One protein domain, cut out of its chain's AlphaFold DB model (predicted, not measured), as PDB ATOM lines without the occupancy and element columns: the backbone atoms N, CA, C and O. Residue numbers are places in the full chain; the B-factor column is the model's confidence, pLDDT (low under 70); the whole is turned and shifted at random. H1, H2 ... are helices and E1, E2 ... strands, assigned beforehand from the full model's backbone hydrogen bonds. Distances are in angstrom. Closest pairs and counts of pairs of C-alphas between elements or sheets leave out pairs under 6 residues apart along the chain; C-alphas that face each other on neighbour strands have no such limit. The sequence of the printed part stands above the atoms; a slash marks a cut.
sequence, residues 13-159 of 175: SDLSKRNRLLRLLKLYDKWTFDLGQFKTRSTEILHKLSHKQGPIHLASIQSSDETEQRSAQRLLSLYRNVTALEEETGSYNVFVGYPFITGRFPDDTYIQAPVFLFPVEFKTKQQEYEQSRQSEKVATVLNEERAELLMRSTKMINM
ATOM      1  N   SER A  13       3.482  61.084  19.272       55.66
ATOM      2  CA  SER A  13       3.145  61.117  17.847       55.66
ATOM      3  C   SER A  13       3.304  59.714  17.267       55.66
ATOM      4  O   SER A  13       4.360  59.122  17.480       55.66
ATOM      5  N   ASP A  14       2.282  59.181  16.585       59.44
ATOM      6  CA  ASP A  14       2.292  57.817  16.037       59.44
ATOM      7  C   ASP A  14       3.640  57.543  15.350       59.44
ATOM      8  O   ASP A  14       3.905  58.093  14.287       59.44
ATOM      9  N   LEU A  15       4.521  56.754  15.973       58.88
ATOM     10  CA  LEU A  15       5.852  56.489  15.420       58.88
ATOM     11  C   LEU A  15       5.828  55.432  14.309       58.88
ATOM     12  O   LEU A  15       6.876  54.998  13.826       58.88
ATOM     13  N   SER A  16       4.638  54.985  13.901       61.03
ATOM     14  CA  SER A  16       4.498  54.000  12.846       61.03
ATOM     15  C   SER A  16       4.959  54.547  11.497       61.03
ATOM     16  O   SER A  16       4.871  55.735  11.187       61.03
ATOM     17  N   LYS A  17       5.355  53.626  10.612       61.03
ATOM     18  CA  LYS A  17       5.720  53.912   9.212       61.03
ATOM     19  C   LYS A  17       4.599  54.592   8.407       61.03
ATOM     20  O   LYS A  17       4.841  55.009   7.273       61.03
ATOM     21  N   ARG A  18       3.374  54.633   8.950       62.03
ATOM     22  CA  ARG A  18       2.201  55.281   8.351       62.03
ATOM     23  C   ARG A  18       2.147  56.773   8.664       62.03
ATOM     24  O   ARG A  18       1.512  57.508   7.908       62.03
ATOM     25  N   ASN A  19       2.819  57.230   9.722       66.50
ATOM     26  CA  ASN A  19       2.851  58.642  10.059       66.50
ATOM     27  C   ASN A  19       3.708  59.411   9.047       66.50
ATOM     28  O   ASN A  19       4.937  59.323   9.014       66.50
ATOM     29  N   ARG A  20       3.022  60.197   8.215       64.56
ATOM     30  CA  ARG A  20       3.631  60.992   7.144       64.56
ATOM     31  C   ARG A  20       4.585  62.068   7.660       64.56
ATOM     32  O   ARG A  20       5.466  62.465   6.911       64.56
ATOM     33  N   LEU A  21       4.456  62.496   8.918       64.81
ATOM     34  CA  LEU A  21       5.393  63.441   9.528       64.81
ATOM     35  C   LEU A  21       6.771  62.813   9.773       64.81
ATOM     36  O   LEU A  21       7.766  63.522   9.759       64.81
ATOM     37  N   LEU A  22       6.849  61.492   9.954       62.44
ATOM     38  CA  LEU A  22       8.115  60.781  10.196       62.44
ATOM     39  C   LEU A  22       8.768  60.259   8.917       62.44
ATOM     40  O   LEU A  22       9.945  59.893   8.894       62.44
ATOM     41  N   ARG A  23       7.975  60.196   7.849       67.94
ATOM     42  CA  ARG A  23       8.357  59.618   6.569       67.94
ATOM     43  C   ARG A  23       7.971  60.566   5.437       67.94
ATOM     44  O   ARG A  23       7.103  60.260   4.618       67.94
ATOM     45  N   LEU A  24       8.657  61.706   5.372       67.00
ATOM     46  CA  LEU A  24       8.564  62.669   4.268       67.00
ATOM     47  C   LEU A  24       9.366  62.194   3.044       67.00
ATOM     48  O   LEU A  24      10.285  62.856   2.584       67.00
ATOM     49  N   LEU A  25       8.997  61.033   2.490       68.75
ATOM     50  CA  LEU A  25       9.602  60.522   1.248       68.75
ATOM     51  C   LEU A  25       9.258  61.373   0.024       68.75
ATOM     52  O   LEU A  25       9.988  61.372  -0.962       68.75
ATOM     53  N   LYS A  26       8.101  62.039   0.063       71.50
ATOM     54  CA  LYS A  26       7.601  62.866  -1.029       71.50
ATOM     55  C   LYS A  26       6.856  64.067  -0.471       71.50
ATOM     56  O   LYS A  26       5.966  63.918   0.365       71.50
ATOM     57  N   LEU A  27       7.199  65.238  -0.992       72.12
ATOM     58  CA  LEU A  27       6.447  66.464  -0.780       72.12
ATOM     59  C   LEU A  27       5.226  66.455  -1.703       72.12
ATOM     60  O   LEU A  27       5.344  66.255  -2.914       72.12
ATOM     61  N   TYR A  28       4.043  66.623  -1.121       78.88
ATOM     62  CA  TYR A  28       2.805  66.764  -1.875       78.88
ATOM     63  C   TYR A  28       2.493  68.248  -1.985       78.88
ATOM     64  O   TYR A  28       1.993  68.843  -1.035       78.88
ATOM     65  N   ASP A  29       2.734  68.824  -3.160       77.69
ATOM     66  CA  ASP A  29       2.603  70.267  -3.415       77.69
ATOM     67  C   ASP A  29       1.242  70.862  -3.028       77.69
ATOM     68  O   ASP A  29       1.141  72.055  -2.758       77.69
ATOM     69  N   LYS A  30       0.193  70.032  -2.952       85.25
ATOM     70  CA  LYS A  30      -1.126  70.445  -2.462       85.25
ATOM     71  C   LYS A  30      -1.095  70.942  -1.007       85.25
ATOM     72  O   LYS A  30      -1.821  71.875  -0.677       85.25
ATOM     73  N   TRP A  31      -0.290  70.314  -0.149       85.62
ATOM     74  CA  TRP A  31      -0.307  70.507   1.309       85.62
ATOM     75  C   TRP A  31       1.038  70.936   1.895       85.62
ATOM     76  O   TRP A  31       1.118  71.260   3.075       85.62
ATOM     77  N   THR A  32       2.103  70.917   1.097       87.81
ATOM     78  CA  THR A  32       3.460  71.211   1.561       87.81
ATOM     79  C   THR A  32       4.151  72.180   0.624       87.81
ATOM     80  O   THR A  32       4.017  72.068  -0.594       87.81
ATOM     81  N   PHE A  33       4.961  73.067   1.192       89.00
ATOM     82  CA  PHE A  33       5.856  73.945   0.452       89.00
ATOM     83  C   PHE A  33       7.265  73.839   1.040       89.00
ATOM     84  O   PHE A  33       7.435  73.896   2.257       89.00
ATOM     85  N   ASP A  34       8.270  73.679   0.182       88.00
ATOM     86  CA  ASP A  34       9.669  73.607   0.604       88.00
ATOM     87  C   ASP A  34      10.298  75.004   0.644       88.00
ATOM     88  O   ASP A  34      10.575  75.608  -0.394       88.00
ATOM     89  N   LEU A  35      10.541  75.504   1.860       86.56
ATOM     90  CA  LEU A  35      11.197  76.791   2.104       86.56
ATOM     91  C   LEU A  35      12.667  76.814   1.656       86.56
ATOM     92  O   LEU A  35      13.213  77.896   1.439       86.56
ATOM     93  N   GLY A  36      13.305  75.654   1.470       84.69
ATOM     94  CA  GLY A  36      14.662  75.543   0.931       84.69
ATOM     95  C   GLY A  36      14.793  76.098  -0.491       84.69
ATOM     96  O   GLY A  36      15.879  76.525  -0.889       84.69
ATOM     97  N   GLN A  37      13.685  76.205  -1.234       85.75
ATOM     98  CA  GLN A  37      13.656  76.826  -2.565       85.75
ATOM     99  C   GLN A  37      14.090  78.301  -2.544       85.75
ATOM    100  O   GLN A  37      14.604  78.798  -3.543       85.75
ATOM    101  N   PHE A  38      13.976  78.980  -1.397       83.12
ATOM    102  CA  PHE A  38      14.417  80.365  -1.221       83.12
ATOM    103  C   PHE A  38      15.933  80.525  -0.980       83.12
ATOM    104  O   PHE A  38      16.396  81.637  -0.718       83.12
ATOM    105  N   LYS A  39      16.723  79.440  -1.069       81.75
ATOM    106  CA  LYS A  39      18.195  79.425  -0.936       81.75
ATOM    107  C   LYS A  39      18.673  80.272   0.254       81.75
ATOM    108  O   LYS A  39      18.351  79.945   1.392       81.75
ATOM    109  N   THR A  40      19.391  81.369   0.014       76.69
ATOM    110  CA  THR A  40      19.962  82.260   1.039       76.69
ATOM    111  C   THR A  40      18.916  82.841   1.994       76.69
ATOM    112  O   THR A  40      19.210  83.030   3.169       76.69
ATOM    113  N   ARG A  41      17.676  83.069   1.540       81.62
ATOM    114  CA  ARG A  41      16.593  83.590   2.394       81.62
ATOM    115  C   ARG A  41      16.028  82.531   3.347       81.62
ATOM    116  O   ARG A  41      15.384  82.888   4.326       81.62
ATOM    117  N   SER A  42      16.270  81.238   3.110       82.25
ATOM    118  CA  SER A  42      15.747  80.165   3.972       82.25
ATOM    119  C   SER A  42      16.300  80.232   5.401       82.25
ATOM    120  O   SER A  42      15.548  80.066   6.358       82.25
ATOM    121  N   THR A  43      17.585  80.555   5.569       81.62
ATOM    122  CA  THR A  43      18.219  80.700   6.890       81.62
ATOM    123  C   THR A  43      17.716  81.938   7.623       81.62
ATOM    124  O   THR A  43      17.468  81.877   8.825       81.62
ATOM    125  N   GLU A  44      17.488  83.036   6.903       83.12
ATOM    126  CA  GLU A  44      16.890  84.255   7.447       83.12
ATOM    127  C   GLU A  44      15.454  84.004   7.929       83.12
ATOM    128  O   GLU A  44      15.094  84.401   9.037       83.12
ATOM    129  N   ILE A  45      14.648  83.287   7.136       82.50
ATOM    130  CA  ILE A  45      13.287  82.876   7.509       82.50
ATOM    131  C   ILE A  45      13.324  82.045   8.797       82.50
ATOM    132  O   ILE A  45      12.570  82.322   9.727       82.50
ATOM    133  N   LEU A  46      14.225  81.062   8.889       80.94
ATOM    134  CA  LEU A  46      14.373  80.223  10.082       80.94
ATOM    135  C   LEU A  46      14.844  81.018  11.303       80.94
ATOM    136  O   LEU A  46      14.356  80.788  12.412       80.94
ATOM    137  N   HIS A  47      15.757  81.970  11.110       82.38
ATOM    138  CA  HIS A  47      16.226  82.853  12.171       82.38
ATOM    139  C   HIS A  47      15.084  83.725  12.699       82.38
ATOM    140  O   HIS A  47      14.851  83.759  13.908       82.38
ATOM    141  N   LYS A  48      14.334  84.376  11.803       81.38
ATOM    142  CA  LYS A  48      13.170  85.197  12.156       81.38
ATOM    143  C   LYS A  48      12.083  84.376  12.843       81.38
ATOM    144  O   LYS A  48      11.495  84.835  13.819       81.38
ATOM    145  N   LEU A  49      11.862  83.142  12.392       78.19
ATOM    146  CA  LEU A  49      10.893  82.232  12.995       78.19
ATOM    147  C   LEU A  49      11.308  81.814  14.413       78.19
ATOM    148  O   LEU A  49      10.494  81.869  15.332       78.19
ATOM    149  N   SER A  50      12.580  81.460  14.604       75.94
ATOM    150  CA  SER A  50      13.123  81.043  15.905       75.94
ATOM    151  C   SER A  50      13.140  82.182  16.930       75.94
ATOM    152  O   SER A  50      12.890  81.947  18.109       75.94
ATOM    153  N   HIS A  51      13.380  83.419  16.482       76.31
ATOM    154  CA  HIS A  51      13.448  84.610  17.340       76.31
ATOM    155  C   HIS A  51      12.134  85.398  17.424       76.31
ATOM    156  O   HIS A  51      12.121  86.466  18.029       76.31
ATOM    157  N   LYS A  52      11.041  84.895  16.830       69.06
ATOM    158  CA  LYS A  52       9.734  85.578  16.783       69.06
ATOM    159  C   LYS A  52       9.834  87.020  16.269       69.06
ATOM    160  O   LYS A  52       9.302  87.941  16.869       69.06
ATOM    161  N   GLN A  53      10.563  87.220  15.176       67.44
ATOM    162  CA  GLN A  53      10.768  88.545  14.597       67.44
ATOM    163  C   GLN A  53       9.708  88.843  13.536       67.44
ATOM    164  O   GLN A  53       9.973  88.691  12.342       67.44
ATOM    165  N   GLY A  54       8.529  89.287  13.983       69.69
ATOM    166  CA  GLY A  54       7.497  89.888  13.143       69.69
ATOM    167  C   GLY A  54       6.986  89.020  11.979       69.69
ATOM    168  O   GLY A  54       7.268  87.821  11.884       69.69
ATOM    169  N   PRO A  55       6.194  89.612  11.066       72.88
ATOM    170  CA  PRO A  55       5.771  88.952   9.835       72.88
ATOM    171  C   PRO A  55       6.951  88.630   8.917       72.88
ATOM    172  O   PRO A  55       7.734  89.511   8.559       72.88
ATOM    173  N   ILE A  56       7.009  87.390   8.433       80.88
ATOM    174  CA  ILE A  56       7.992  86.957   7.438       80.88
ATOM    175  C   ILE A  56       7.333  86.927   6.060       80.88
ATOM    176  O   ILE A  56       6.426  86.133   5.807       80.88
ATOM    177  N   HIS A  57       7.811  87.785   5.161       81.19
ATOM    178  CA  HIS A  57       7.396  87.802   3.761       81.19
ATOM    179  C   HIS A  57       8.132  86.700   2.985       81.19
ATOM    180  O   HIS A  57       9.364  86.704   2.918       81.19
ATOM    181  N   LEU A  58       7.386  85.766   2.387       83.56
ATOM    182  CA  LEU A  58       7.972  84.657   1.629       83.56
ATOM    183  C   LEU A  58       8.182  85.008   0.155       83.56
ATOM    184  O   LEU A  58       9.312  84.961  -0.316       83.56
ATOM    185  N   ALA A  59       7.123  85.383  -0.563       83.38
ATOM    186  CA  ALA A  59       7.194  85.696  -1.990       83.38
ATOM    187  C   ALA A  59       6.028  86.592  -2.435       83.38
ATOM    188  O   ALA A  59       4.932  86.516  -1.861       83.38
ATOM    189  N   SER A  60       6.256  87.361  -3.504       79.56
ATOM    190  CA  SER A  60       5.247  88.196  -4.164       79.56
ATOM    191  C   SER A  60       4.875  87.645  -5.544       79.56
ATOM    192  O   SER A  60       5.732  87.234  -6.326       79.56
ATOM    193  N   ILE A  61       3.577  87.650  -5.867       76.19
ATOM    194  CA  ILE A  61       3.056  87.210  -7.180       76.19
ATOM    195  C   ILE A  61       3.453  88.180  -8.304       76.19
ATOM    196  O   ILE A  61       3.448  87.800  -9.473       76.19
ATOM    197  N   GLN A  62       3.790  89.423  -7.962       77.62
ATOM    198  CA  GLN A  62       4.185  90.460  -8.916       77.62
ATOM    199  C   GLN A  62       5.710  90.570  -9.080       77.62
ATOM    200  O   GLN A  62       6.177  91.502  -9.727       77.62
ATOM    201  N   SER A  63       6.485  89.639  -8.507       78.81
ATOM    202  CA  SER A  63       7.939  89.629  -8.686       78.81
ATOM    203  C   SER A  63       8.303  89.505 -10.168       78.81
ATOM    204  O   SER A  63       7.667  88.758 -10.915       78.81
ATOM    205  N   SER A  64       9.329  90.249 -10.588       79.38
ATOM    206  CA  SER A  64       9.923  90.143 -11.924       79.38
ATOM    207  C   SER A  64      10.735  88.857 -12.100       79.38
ATOM    208  O   SER A  64      11.021  88.465 -13.230       79.38
ATOM    209  N   ASP A  65      11.090  88.189 -11.000       85.62
ATOM    210  CA  ASP A  65      11.736  86.883 -11.010       85.62
ATOM    211  C   ASP A  65      10.688  85.771 -11.172       85.62
ATOM    212  O   ASP A  65       9.857  85.527 -10.291       85.62
ATOM    213  N   GLU A  66      10.762  85.043 -12.290       86.38
ATOM    214  CA  GLU A  66       9.884  83.902 -12.565       86.38
ATOM    215  C   GLU A  66       9.909  82.843 -11.453       86.38
ATOM    216  O   GLU A  66       8.897  82.187 -11.191       86.38
ATOM    217  N   THR A  67      11.056  82.630 -10.805       86.44
ATOM    218  CA  THR A  67      11.202  81.599  -9.770       86.44
ATOM    219  C   THR A  67      10.472  81.989  -8.487       86.44
ATOM    220  O   THR A  67       9.777  81.161  -7.882       86.44
ATOM    221  N   GLU A  68      10.548  83.265  -8.112       84.44
ATOM    222  CA  GLU A  68       9.802  83.823  -6.990       84.44
ATOM    223  C   GLU A  68       8.303  83.854  -7.294       84.44
ATOM    224  O   GLU A  68       7.497  83.436  -6.460       84.44
ATOM    225  N   GLN A  69       7.918  84.225  -8.517       85.88
ATOM    226  CA  GLN A  69       6.522  84.234  -8.941       85.88
ATOM    227  C   GLN A  69       5.892  82.833  -8.902       85.88
ATOM    228  O   GLN A  69       4.793  82.656  -8.364       85.88
ATOM    229  N   ARG A  70       6.590  81.805  -9.404       88.50
ATOM    230  CA  ARG A  70       6.146  80.400  -9.300       88.50
ATOM    231  C   ARG A  70       6.013  79.959  -7.843       88.50
ATOM    232  O   ARG A  70       5.047  79.282  -7.485       88.50
ATOM    233  N   SER A  71       6.953  80.363  -6.990       88.75
ATOM    234  CA  SER A  71       6.906  80.085  -5.551       88.75
ATOM    235  C   SER A  71       5.685  80.738  -4.897       88.75
ATOM    236  O   SER A  71       4.950  80.073  -4.165       88.75
ATOM    237  N   ALA A  72       5.394  81.995  -5.234       87.06
ATOM    238  CA  ALA A  72       4.227  82.728  -4.753       87.06
ATOM    239  C   ALA A  72       2.900  82.079  -5.187       87.06
ATOM    240  O   ALA A  72       1.972  81.969  -4.387       87.06
ATOM    241  N   GLN A  73       2.804  81.581  -6.424       87.75
ATOM    242  CA  GLN A  73       1.614  80.870  -6.914       87.75
ATOM    243  C   GLN A  73       1.368  79.547  -6.171       87.75
ATOM    244  O   GLN A  73       0.223  79.221  -5.833       87.75
ATOM    245  N   ARG A  74       2.435  78.791  -5.877       89.12
ATOM    246  CA  ARG A  74       2.355  77.557  -5.075       89.12
ATOM    247  C   ARG A  74       1.935  77.857  -3.640       89.12
ATOM    248  O   ARG A  74       1.036  77.201  -3.124       89.12
ATOM    249  N   LEU A  75       2.517  78.890  -3.037       88.38
ATOM    250  CA  LEU A  75       2.142  79.382  -1.713       88.38
ATOM    251  C   LEU A  75       0.670  79.824  -1.663       88.38
ATOM    252  O   LEU A  75      -0.047  79.447  -0.741       88.38
ATOM    253  N   LEU A  76       0.176  80.540  -2.675       87.94
ATOM    254  CA  LEU A  76      -1.237  80.926  -2.750       87.94
ATOM    255  C   LEU A  76      -2.167  79.710  -2.887       87.94
ATOM    256  O   LEU A  76      -3.245  79.683  -2.296       87.94
ATOM    257  N   SER A  77      -1.762  78.704  -3.661       89.25
ATOM    258  CA  SER A  77      -2.522  77.456  -3.798       89.25
ATOM    259  C   SER A  77      -2.588  76.697  -2.472       89.25
ATOM    260  O   SER A  77      -3.665  76.258  -2.074       89.25
ATOM    261  N   LEU A  78      -1.465  76.612  -1.754       89.56
ATOM    262  CA  LEU A  78      -1.408  76.037  -0.413       89.56
ATOM    263  C   LEU A  78      -2.327  76.789   0.559       89.56
ATOM    264  O   LEU A  78      -3.085  76.149   1.279       89.56
ATOM    265  N   TYR A  79      -2.308  78.127   0.536       88.50
ATOM    266  CA  TYR A  79      -3.163  78.961   1.387       88.50
ATOM    267  C   TYR A  79      -4.637  78.618   1.183       88.50
ATOM    268  O   TYR A  79      -5.329  78.289   2.136       88.50
ATOM    269  N   ARG A  80      -5.093  78.594  -0.076       88.19
ATOM    270  CA  ARG A  80      -6.482  78.251  -0.421       88.19
ATOM    271  C   ARG A  80      -6.884  76.870   0.085       88.19
ATOM    272  O   ARG A  80      -7.988  76.715   0.594       88.19
ATOM    273  N   ASN A  81      -5.998  75.884  -0.043       89.88
ATOM    274  CA  ASN A  81      -6.265  74.528   0.434       89.88
ATOM    275  C   ASN A  81      -6.385  74.475   1.962       89.88
ATOM    276  O   ASN A  81      -7.265  73.794   2.477       89.88
ATOM    277  N   VAL A  82      -5.508  75.185   2.678       88.19
ATOM    278  CA  VAL A  82      -5.547  75.276   4.143       88.19
ATOM    279  C   VAL A  82      -6.815  75.984   4.606       88.19
ATOM    280  O   VAL A  82      -7.481  75.473   5.496       88.19
ATOM    281  N   THR A  83      -7.164  77.123   4.004       87.88
ATOM    282  CA  THR A  83      -8.366  77.883   4.371       87.88
ATOM    283  C   THR A  83      -9.631  77.068   4.132       87.88
ATOM    284  O   THR A  83     -10.449  76.969   5.032       87.88
ATOM    285  N   ALA A  84      -9.756  76.404   2.977       89.12
ATOM    286  CA  ALA A  84     -10.901  75.534   2.706       89.12
ATOM    287  C   ALA A  84     -11.018  74.391   3.733       89.12
ATOM    288  O   ALA A  84     -12.116  74.051   4.164       89.12
ATOM    289  N   LEU A  85      -9.886  73.820   4.162       87.38
ATOM    290  CA  LEU A  85      -9.871  72.782   5.192       87.38
ATOM    291  C   LEU A  85     -10.223  73.335   6.585       87.38
ATOM    292  O   LEU A  85     -10.910  72.658   7.347       87.38
ATOM    293  N   GLU A  86      -9.772  74.545   6.929       87.12
ATOM    294  CA  GLU A  86     -10.166  75.237   8.166       87.12
ATOM    295  C   GLU A  86     -11.671  75.528   8.164       87.12
ATOM    296  O   GLU A  86     -12.329  75.269   9.164       87.12
ATOM    297  N   GLU A  87     -12.234  75.997   7.048       90.00
ATOM    298  CA  GLU A  87     -13.673  76.250   6.894       90.00
ATOM    299  C   GLU A  87     -14.507  74.967   7.038       90.00
ATOM    300  O   GLU A  87     -15.558  74.985   7.674       90.00
ATOM    301  N   GLU A  88     -14.030  73.843   6.495       92.81
ATOM    302  CA  GLU A  88     -14.710  72.544   6.577       92.81
ATOM    303  C   GLU A  88     -14.629  71.918   7.980       92.81
ATOM    304  O   GLU A  88     -15.602  71.354   8.477       92.81
ATOM    305  N   THR A  89     -13.459  71.987   8.622       87.94
ATOM    306  CA  THR A  89     -13.156  71.214   9.844       87.94
ATOM    307  C   THR A  89     -13.083  72.053  11.120       87.94
ATOM    308  O   THR A  89     -12.928  71.507  12.215       87.94
ATOM    309  N   GLY A  90     -13.108  73.381  10.998       82.69
ATOM    310  CA  GLY A  90     -12.844  74.335  12.078       82.69
ATOM    311  C   GLY A  90     -11.405  74.311  12.610       82.69
ATOM    312  O   GLY A  90     -11.105  74.985  13.594       82.69
ATOM    313  N   SER A  91     -10.514  73.514  12.012       76.62
ATOM    314  CA  SER A  91      -9.175  73.245  12.543       76.62
ATOM    315  C   SER A  91      -8.085  73.844  11.660       76.62
ATOM    316  O   SER A  91      -7.894  73.430  10.518       76.62
ATOM    317  N   TYR A  92      -7.302  74.765  12.224       80.69
ATOM    318  CA  TYR A  92      -6.172  75.392  11.538       80.69
ATOM    319  C   TYR A  92      -4.839  74.756  11.955       80.69
ATOM    320  O   TYR A  92      -4.342  74.979  13.058       80.69
ATOM    321  N   ASN A  93      -4.251  73.961  11.056       80.38
ATOM    322  CA  ASN A  93      -3.056  73.154  11.322       80.38
ATOM    323  C   ASN A  93      -1.946  73.440  10.300       80.38
ATOM    324  O   ASN A  93      -1.728  72.656   9.376       80.38
ATOM    325  N   VAL A  94      -1.231  74.556  10.468       84.50
ATOM    326  CA  VAL A  94      -0.077  74.913   9.626       84.50
ATOM    327  C   VAL A  94       1.187  75.024  10.464       84.50
ATOM    328  O   VAL A  94       1.220  75.699  11.493       84.50
ATOM    329  N   PHE A  95       2.241  74.364   9.988       85.25
ATOM    330  CA  PHE A  95       3.515  74.278  10.684       85.25
ATOM    331  C   PHE A  95       4.684  74.441   9.717       85.25
ATOM    332  O   PHE A  95       4.642  73.959   8.585       85.25
ATOM    333  N   VAL A  96       5.763  75.051  10.201       85.56
ATOM    334  CA  VAL A  96       7.084  74.976   9.572       85.56
ATOM    335  C   VAL A  96       7.885  73.889  10.281       85.56
ATOM    336  O   VAL A  96       8.068  73.946  11.493       85.56
ATOM    337  N   GLY A  97       8.354  72.889   9.536       84.50
ATOM    338  CA  GLY A  97       9.191  71.816  10.074       84.50
ATOM    339  C   GLY A  97      10.680  72.118   9.919       84.50
ATOM    340  O   GLY A  97      11.125  72.322   8.794       84.50
ATOM    341  N   TYR A  98      11.452  72.143  11.012       83.94
ATOM    342  CA  TYR A  98      12.920  72.293  10.987       83.94
ATOM    343  C   TYR A  98      13.547  72.007  12.373       83.94
ATOM    344  O   TYR A  98      12.890  72.275  13.373       83.94
ATOM    345  N   PRO A  99      14.806  71.534  12.493       86.19
ATOM    346  CA  PRO A  99      15.623  70.915  11.451       86.19
ATOM    347  C   PRO A  99      15.066  69.548  11.063       86.19
ATOM    348  O   PRO A  99      14.218  69.000  11.759       86.19
ATOM    349  N   PHE A 100      15.536  68.994   9.948       84.69
ATOM    350  CA  PHE A 100      15.196  67.633   9.545       84.69
ATOM    351  C   PHE A 100      16.284  66.655   9.975       84.69
ATOM    352  O   PHE A 100      17.467  66.912   9.767       84.69
ATOM    353  N   ILE A 101      15.872  65.516  10.523       85.75
ATOM    354  CA  ILE A 101      16.734  64.348  10.697       85.75
ATOM    355  C   ILE A 101      16.504  63.377   9.549       85.75
ATOM    356  O   ILE A 101      15.372  63.202   9.095       85.75
ATOM    357  N   THR A 102      17.576  62.738   9.099       87.50
ATOM    358  CA  THR A 102      17.545  61.658   8.114       87.50
ATOM    359  C   THR A 102      18.290  60.450   8.659       87.50
ATOM    360  O   THR A 102      19.223  60.581   9.451       87.50
ATOM    361  N   GLY A 103      17.869  59.252   8.267       86.75
ATOM    362  CA  GLY A 103      18.512  58.027   8.725       86.75
ATOM    363  C   GLY A 103      17.764  56.774   8.306       86.75
ATOM    364  O   GLY A 103      16.800  56.834   7.540       86.75
ATOM    365  N   ARG A 104      18.209  55.631   8.821       86.00
ATOM    366  CA  ARG A 104      17.523  54.349   8.671       86.00
ATOM    367  C   ARG A 104      17.392  53.664  10.021       86.00
ATOM    368  O   ARG A 104      18.326  53.691  10.820       86.00
ATOM    369  N   PHE A 105      16.239  53.058  10.266       81.75
ATOM    370  CA  PHE A 105      16.072  52.145  11.391       81.75
ATOM    371  C   PHE A 105      16.786  50.808  11.127       81.75
ATOM    372  O   PHE A 105      17.108  50.508   9.975       81.75
ATOM    373  N   PRO A 106      17.006  49.971  12.162       85.62
ATOM    374  CA  PRO A 106      17.621  48.648  12.001       85.62
ATOM    375  C   PRO A 106      16.889  47.713  11.024       85.62
ATOM    376  O   PRO A 106      17.486  46.776  10.513       85.62
ATOM    377  N   ASP A 107      15.609  47.973  10.748       85.31
ATOM    378  CA  ASP A 107      14.792  47.245   9.771       85.31
ATOM    379  C   ASP A 107      14.861  47.834   8.342       85.31
ATOM    380  O   ASP A 107      13.966  47.604   7.529       85.31
ATOM    381  N   ASP A 108      15.895  48.635   8.063       84.06
ATOM    382  CA  ASP A 108      16.167  49.369   6.816       84.06
ATOM    383  C   ASP A 108      15.120  50.434   6.435       84.06
ATOM    384  O   ASP A 108      15.144  51.015   5.347       84.06
ATOM    385  N   THR A 109      14.203  50.771   7.346       79.69
ATOM    386  CA  THR A 109      13.220  51.825   7.084       79.69
ATOM    387  C   THR A 109      13.887  53.194   7.067       79.69
ATOM    388  O   THR A 109      14.314  53.691   8.109       79.69
ATOM    389  N   TYR A 110      13.917  53.835   5.896       81.88
ATOM    390  CA  TYR A 110      14.372  55.217   5.766       81.88
ATOM    391  C   TYR A 110      13.406  56.200   6.429       81.88
ATOM    392  O   TYR A 110      12.192  56.164   6.190       81.88
ATOM    393  N   ILE A 111      13.977  57.111   7.213       80.19
ATOM    394  CA  ILE A 111      13.280  58.213   7.862       80.19
ATOM    395  C   ILE A 111      13.820  59.551   7.378       80.19
ATOM    396  O   ILE A 111      15.021  59.733   7.182       80.19
ATOM    397  N   GLN A 112      12.897  60.492   7.220       83.94
ATOM    398  CA  GLN A 112      13.179  61.906   7.040       83.94
ATOM    399  C   GLN A 112      12.046  62.667   7.712       83.94
ATOM    400  O   GLN A 112      10.901  62.598   7.258       83.94
ATOM    401  N   ALA A 113      12.358  63.333   8.817       81.00
ATOM    402  CA  ALA A 113      11.354  63.905   9.701       81.00
ATOM    403  C   ALA A 113      11.821  65.249  10.266       81.00
ATOM    404  O   ALA A 113      13.002  65.375  10.605       81.00
ATOM    405  N   PRO A 114      10.928  66.244  10.406       82.19
ATOM    406  CA  PRO A 114      11.238  67.447  11.151       82.19
ATOM    407  C   PRO A 114      11.336  67.113  12.645       82.19
ATOM    408  O   PRO A 114      10.488  66.417  13.200       82.19
ATOM    409  N   VAL A 115      12.372  67.633  13.299       81.50
ATOM    410  CA  VAL A 115      12.575  67.527  14.749       81.50
ATOM    411  C   VAL A 115      11.617  68.459  15.486       81.50
ATOM    412  O   VAL A 115      11.038  68.063  16.495       81.50
ATOM    413  N   PHE A 116      11.409  69.671  14.961       78.38
ATOM    414  CA  PHE A 116      10.420  70.613  15.481       78.38
ATOM    415  C   PHE A 116       9.400  70.994  14.417       78.38
ATOM    416  O   PHE A 116       9.723  71.124  13.237       78.38
ATOM    417  N   LEU A 117       8.169  71.209  14.877       77.25
ATOM    418  CA  LEU A 117       7.083  71.812  14.119       77.25
ATOM    419  C   LEU A 117       6.743  73.146  14.779       77.25
ATOM    420  O   LEU A 117       6.180  73.184  15.872       77.25
ATOM    421  N   PHE A 118       7.107  74.239  14.120       77.50
ATOM    422  CA  PHE A 118       6.774  75.586  14.555       77.50
ATOM    423  C   PHE A 118       5.363  75.916  14.063       77.50
ATOM    424  O   PHE A 118       5.173  75.977  12.846       77.50
ATOM    425  N   PRO A 119       4.368  76.092  14.950       77.75
ATOM    426  CA  PRO A 119       3.041  76.517  14.530       77.75
ATOM    427  C   PRO A 119       3.131  77.919  13.940       77.75
ATOM    428  O   PRO A 119       3.736  78.808  14.540       77.75
ATOM    429  N   VAL A 120       2.535  78.114  12.768       80.50
ATOM    430  CA  VAL A 120       2.550  79.411  12.095       80.50
ATOM    431  C   VAL A 120       1.194  79.756  11.525       80.50
ATOM    432  O   VAL A 120       0.454  78.891  11.064       80.50
ATOM    433  N   GLU A 121       0.886  81.044  11.493       80.12
ATOM    434  CA  GLU A 121      -0.271  81.536  10.769       80.12
ATOM    435  C   GLU A 121       0.155  81.970   9.365       80.12
ATOM    436  O   GLU A 121       1.112  82.719   9.186       80.12
ATOM    437  N   PHE A 122      -0.546  81.468   8.358       81.56
ATOM    438  CA  PHE A 122      -0.260  81.707   6.961       81.56
ATOM    439  C   PHE A 122      -1.323  82.652   6.432       81.56
ATOM    440  O   PHE A 122      -2.489  82.285   6.344       81.56
ATOM    441  N   LYS A 123      -0.931  83.888   6.128       79.25
ATOM    442  CA  LYS A 123      -1.841  84.918   5.625       79.25
ATOM    443  C   LYS A 123      -1.442  85.350   4.239       79.25
ATOM    444  O   LYS A 123      -0.261  85.518   3.942       79.25
ATOM    445  N   THR A 124      -2.443  85.642   3.424       72.81
ATOM    446  CA  THR A 124      -2.250  86.495   2.260       72.81
ATOM    447  C   THR A 124      -2.536  87.932   2.679       72.81
ATOM    448  O   THR A 124      -3.687  88.251   2.969       72.81
ATOM    449  N   LYS A 125      -1.531  88.813   2.734       61.44
ATOM    450  CA  LYS A 125      -1.826  90.252   2.818       61.44
ATOM    451  C   LYS A 125      -2.307  90.713   1.445       61.44
ATOM    452  O   LYS A 125      -1.605  90.475   0.464       61.44
ATOM    453  N   GLN A 126      -3.480  91.346   1.398       47.81
ATOM    454  CA  GLN A 126      -3.778  92.390   0.419       47.81
ATOM    455  C   GLN A 126      -3.191  93.674   0.999       47.81
ATOM    456  O   GLN A 126      -3.668  94.149   2.026       47.81
ATOM    457  N   GLN A 127      -2.113  94.197   0.419       43.19
ATOM    458  CA  GLN A 127      -1.729  95.575   0.720       43.19
ATOM    459  C   GLN A 127      -2.680  96.485  -0.065       43.19
ATOM    460  O   GLN A 127      -2.553  96.620  -1.280       43.19
ATOM    461  N   GLU A 128      -3.679  97.051   0.613       29.59
ATOM    462  CA  GLU A 128      -4.303  98.292   0.155       29.59
ATOM    463  C   GLU A 128      -3.299  99.410   0.433       29.59
ATOM    464  O   GLU A 128      -3.183  99.896   1.555       29.59
ATOM    465  N   TYR A 129      -2.516  99.779  -0.580       37.03
ATOM    466  CA  TYR A 129      -1.896 101.095  -0.573       37.03
ATOM    467  C   TYR A 129      -2.988 102.104  -0.898       37.03
ATOM    468  O   TYR A 129      -3.562 102.095  -1.992       37.03
ATOM    469  N   GLU A 130      -3.287 102.962   0.072       33.31
ATOM    470  CA  GLU A 130      -4.014 104.191  -0.183       33.31
ATOM    471  C   GLU A 130      -3.264 104.957  -1.281       33.31
ATOM    472  O   GLU A 130      -2.140 105.412  -1.102       33.31
ATOM    473  N   GLN A 131      -3.939 105.078  -2.424       35.88
ATOM    474  CA  GLN A 131      -3.568 105.863  -3.599       35.88
ATOM    475  C   GLN A 131      -2.494 105.233  -4.511       35.88
ATOM    476  O   GLN A 131      -1.293 105.315  -4.295       35.88
ATOM    477  N   SER A 132      -2.995 104.725  -5.646       35.19
ATOM    478  CA  SER A 132      -2.313 104.320  -6.889       35.19
ATOM    479  C   SER A 132      -1.849 102.852  -7.035       35.19
ATOM    480  O   SER A 132      -0.772 102.448  -6.631       35.19
ATOM    481  N   ARG A 133      -2.691 102.103  -7.773       37.91
ATOM    482  CA  ARG A 133      -2.435 100.889  -8.582       37.91
ATOM    483  C   ARG A 133      -1.922  99.606  -7.887       37.91
ATOM    484  O   ARG A 133      -0.764  99.466  -7.543       37.91
ATOM    485  N   GLN A 134      -2.809  98.604  -7.968       33.66
ATOM    486  CA  GLN A 134      -2.603  97.145  -7.923       33.66
ATOM    487  C   GLN A 134      -2.371  96.498  -6.549       33.66
ATOM    488  O   GLN A 134      -1.292  96.491  -5.981       33.66
ATOM    489  N   SER A 135      -3.429  95.823  -6.093       33.38
ATOM    490  CA  SER A 135      -3.475  94.941  -4.929       33.38
ATOM    491  C   SER A 135      -2.437  93.815  -5.008       33.38
ATOM    492  O   SER A 135      -2.506  92.949  -5.888       33.38
ATOM    493  N   GLU A 136      -1.503  93.811  -4.062       46.25
ATOM    494  CA  GLU A 136      -0.448  92.808  -3.931       46.25
ATOM    495  C   GLU A 136      -0.955  91.612  -3.108       46.25
ATOM    496  O   GLU A 136      -1.583  91.803  -2.071       46.25
ATOM    497  N   LYS A 137      -0.714  90.374  -3.560       47.62
ATOM    498  CA  LYS A 137      -1.002  89.154  -2.783       47.62
ATOM    499  C   LYS A 137       0.305  88.602  -2.247       47.62
ATOM    500  O   LYS A 137       1.075  87.996  -2.992       47.62
ATOM    501  N   VAL A 138       0.527  88.804  -0.958       51.59
ATOM    502  CA  VAL A 138       1.774  88.445  -0.286       51.59
ATOM    503  C   VAL A 138       1.556  87.262   0.640       51.59
ATOM    504  O   VAL A 138       0.789  87.366   1.597       51.59
ATOM    505  N   ALA A 139       2.282  86.171   0.414       54.06
ATOM    506  CA  ALA A 139       2.335  85.038   1.332       54.06
ATOM    507  C   ALA A 139       3.178  85.407   2.571       54.06
ATOM    508  O   ALA A 139       4.403  85.522   2.493       54.06
ATOM    509  N   THR A 140       2.513  85.621   3.707       56.16
ATOM    510  CA  THR A 140       3.121  86.016   4.983       56.16
ATOM    511  C   THR A 140       2.985  84.895   6.001       56.16
ATOM    512  O   THR A 140       1.900  84.346   6.186       56.16
ATOM    513  N   VAL A 141       4.073  84.601   6.704       58.06
ATOM    514  CA  VAL A 141       4.077  83.739   7.887       58.06
ATOM    515  C   VAL A 141       4.103  84.643   9.119       58.06
ATOM    516  O   VAL A 141       5.023  85.443   9.279       58.06
ATOM    517  N   LEU A 142       3.074  84.561   9.958       53.78
ATOM    518  CA  LEU A 142       2.950  85.301  11.214       53.78
ATOM    519  C   LEU A 142       3.189  84.364  12.401       53.78
ATOM    520  O   LEU A 142       2.659  83.251  12.440       53.78
ATOM    521  N   ASN A 143       3.960  84.842  13.377       56.78
ATOM    522  CA  ASN A 143       4.315  84.095  14.587       56.78
ATOM    523  C   ASN A 143       3.596  84.600  15.856       56.78
ATOM    524  O   ASN A 143       3.889  84.130  16.949       56.78
ATOM    525  N   GLU A 144       2.692  85.580  15.772       52.03
ATOM    526  CA  GLU A 144       2.542  86.467  16.939       52.03
ATOM    527  C   GLU A 144       1.259  86.397  17.777       52.03
ATOM    528  O   GLU A 144       1.318  86.896  18.887       52.03
ATOM    529  N   GLU A 145       0.174  85.689  17.426       51.53
ATOM    530  CA  GLU A 145      -0.960  85.573  18.388       51.53
ATOM    531  C   GLU A 145      -1.694  84.222  18.384       51.53
ATOM    532  O   GLU A 145      -1.812  83.563  19.421       51.53
ATOM    533  N   ARG A 146      -2.141  83.731  17.221       47.81
ATOM    534  CA  ARG A 146      -2.843  82.432  17.125       47.81
ATOM    535  C   ARG A 146      -1.956  81.236  17.482       47.81
ATOM    536  O   ARG A 146      -2.442  80.273  18.071       47.81
ATOM    537  N   ALA A 147      -0.658  81.305  17.184       49.84
ATOM    538  CA  ALA A 147       0.310  80.275  17.564       49.84
ATOM    539  C   ALA A 147       0.464  80.176  19.090       49.84
ATOM    540  O   ALA A 147       0.551  79.075  19.632       49.84
ATOM    541  N   GLU A 148       0.428  81.308  19.802       50.19
ATOM    542  CA  GLU A 148       0.454  81.309  21.263       50.19
ATOM    543  C   GLU A 148      -0.846  80.742  21.840       50.19
ATOM    544  O   GLU A 148      -0.793  79.939  22.767       50.19
ATOM    545  N   LEU A 149      -2.003  81.067  21.251       50.16
ATOM    546  CA  LEU A 149      -3.295  80.486  21.627       50.16
ATOM    547  C   LEU A 149      -3.344  78.964  21.390       50.16
ATOM    548  O   LEU A 149      -3.813  78.240  22.264       50.16
ATOM    549  N   LEU A 150      -2.805  78.467  20.269       49.91
ATOM    550  CA  LEU A 150      -2.674  77.034  19.956       49.91
ATOM    551  C   LEU A 150      -1.694  76.315  20.899       49.91
ATOM    552  O   LEU A 150      -1.946  75.199  21.355       49.91
ATOM    553  N   MET A 151      -0.577  76.957  21.245       51.59
ATOM    554  CA  MET A 151       0.392  76.421  22.207       51.59
ATOM    555  C   MET A 151      -0.165  76.435  23.636       51.59
ATOM    556  O   MET A 151       0.068  75.496  24.400       51.59
ATOM    557  N   ARG A 152      -0.935  77.468  24.002       46.66
ATOM    558  CA  ARG A 152      -1.656  77.572  25.276       46.66
ATOM    559  C   ARG A 152      -2.785  76.555  25.351       46.66
ATOM    560  O   ARG A 152      -2.887  75.904  26.377       46.66
ATOM    561  N   SER A 153      -3.574  76.342  24.299       42.97
ATOM    562  CA  SER A 153      -4.627  75.316  24.285       42.97
ATOM    563  C   SER A 153      -4.036  73.906  24.370       42.97
ATOM    564  O   SER A 153      -4.500  73.097  25.170       42.97
ATOM    565  N   THR A 154      -2.929  73.641  23.672       42.41
ATOM    566  CA  THR A 154      -2.172  72.382  23.785       42.41
ATOM    567  C   THR A 154      -1.600  72.189  25.197       42.41
ATOM    568  O   THR A 154      -1.700  71.102  25.770       42.41
ATOM    569  N   LYS A 155      -1.057  73.250  25.817       41.12
ATOM    570  CA  LYS A 155      -0.662  73.235  27.237       41.12
ATOM    571  C   LYS A 155      -1.859  73.033  28.167       41.12
ATOM    572  O   LYS A 155      -1.721  72.274  29.114       41.12
ATOM    573  N   MET A 156      -3.016  73.635  27.899       33.94
ATOM    574  CA  MET A 156      -4.233  73.523  28.714       33.94
ATOM    575  C   MET A 156      -4.825  72.112  28.663       33.94
ATOM    576  O   MET A 156      -5.213  71.601  29.707       33.94
ATOM    577  N   ILE A 157      -4.798  71.435  27.507       38.62
ATOM    578  CA  ILE A 157      -5.123  69.999  27.374       38.62
ATOM    579  C   ILE A 157      -4.158  69.135  28.209       38.62
ATOM    580  O   ILE A 157      -4.547  68.117  28.784       38.62
ATOM    581  N   ASN A 158      -2.890  69.547  28.328       35.94
ATOM    582  CA  ASN A 158      -1.909  68.880  29.189       35.94
ATOM    583  C   ASN A 158      -2.023  69.266  30.680       35.94
ATOM    584  O   ASN A 158      -1.662  68.452  31.529       35.94
ATOM    585  N   MET A 159      -2.532  70.458  31.010       35.16
ATOM    586  CA  MET A 159      -2.709  70.965  32.380       35.16
ATOM    587  C   MET A 159      -4.025  70.515  33.027       35.16
ATOM    588  O   MET A 159      -4.090  70.421  34.248       35.16
TER     589      MET A 159
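What this domain is: This is residues 13 to 159 of the 175 residues of the protein "DUF4011 domain-containing protein" of Desulfosporosinus sp (UniProt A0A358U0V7). A small three-stranded sheet, E1 E7 E6, has the long helix H3 slanting across one face, with the shorter helix H2 near its E1 edge. Two hairpins make the ends of the long axis: E6 and E7 with their loop at one end, E3 and E4 at the other, linked through the small strand pair E2 and E5 near the middle; of the last helix, H4, residues 152 to 159 stick out. The printed part has 147 residues, with four named helices and seven named strands in the order H1 H2 E1 H3 E2 E3 E4 E5 E6 E7 H4; the class is mixed, and the three sheets are antiparallel. It is compact, with a radius of gyration of the C-alphas of 17.1 A, yet elongated, spanning 62 by 39 by 32 A.

How they stand to each other: After residues 13 to 34, which have no named element, H1, residues 35 to 38, is close to but not clearly touching H2, residues 40 to 50; their closest C-alphas, Gly 36 and Ser 42, are 5.6 A apart. H2 is on the sheet of E1, residues 56 to 60, E7, residues 136 to 142, and E6, residues 121 to 127; its closest C-alphas with E1 are those of Ile 45 and Ile 56, 6.7 A apart. H3, residues 66 to 89, is on the same face, making two layers, helices on one face of a sheet. Its height over the sheet is 8.8 A, and it lies over E1, E7 and E6, slantwise at 53 degrees to E1 on the local plane; Ala 72 and Ala 59 of E1 have the closest C-alphas, 5.0 A apart. H2 and H3 are apart. E7 is the inner strand, antiparallel to E1, with N 56 and O 141 at 2.9 A, and to E6, with N 123 and O 140 at 2.9 A. E2, residues 95 to 97, is antiparallel to E5, residues 117 to 119, with N 96 and O 118 at 2.9 A. E2 runs on into E3, residues 100 to 104, at 55 degrees; E3 and E4, residues 110 to 114, form a hairpin, with N 101 and O 113 at 2.9 A. E5 runs on into E6 at 47 degrees. H4, residues 146 to 159, has Ala 147 closest to Pro 119 of E5, their C-alphas 5.5 A apart. In H3 and H4 every O i to N i+4 pair is within hydrogen-bond range, in H2 6 of 7; H1 is too short for one.

Where its parts are: H1 begins at C-alpha 35, (11.197, 76.791, 2.104). H2 is 16.4 A long, H3 34.6 A, E6 17.3 A and E7 17.2 A. H4, 19.1 A long, ends at C-alpha 159, (-2.709, 70.965, 32.380).

The domain as a whole: The farthest C-alphas, Pro 106 and Gln 131, are 63.0 A apart. The printed part has no cut and no long link. Mean pLDDT of the printed part is 72.0; residues 13 to 25, 52 to 54 and 125 to 159 are under 70.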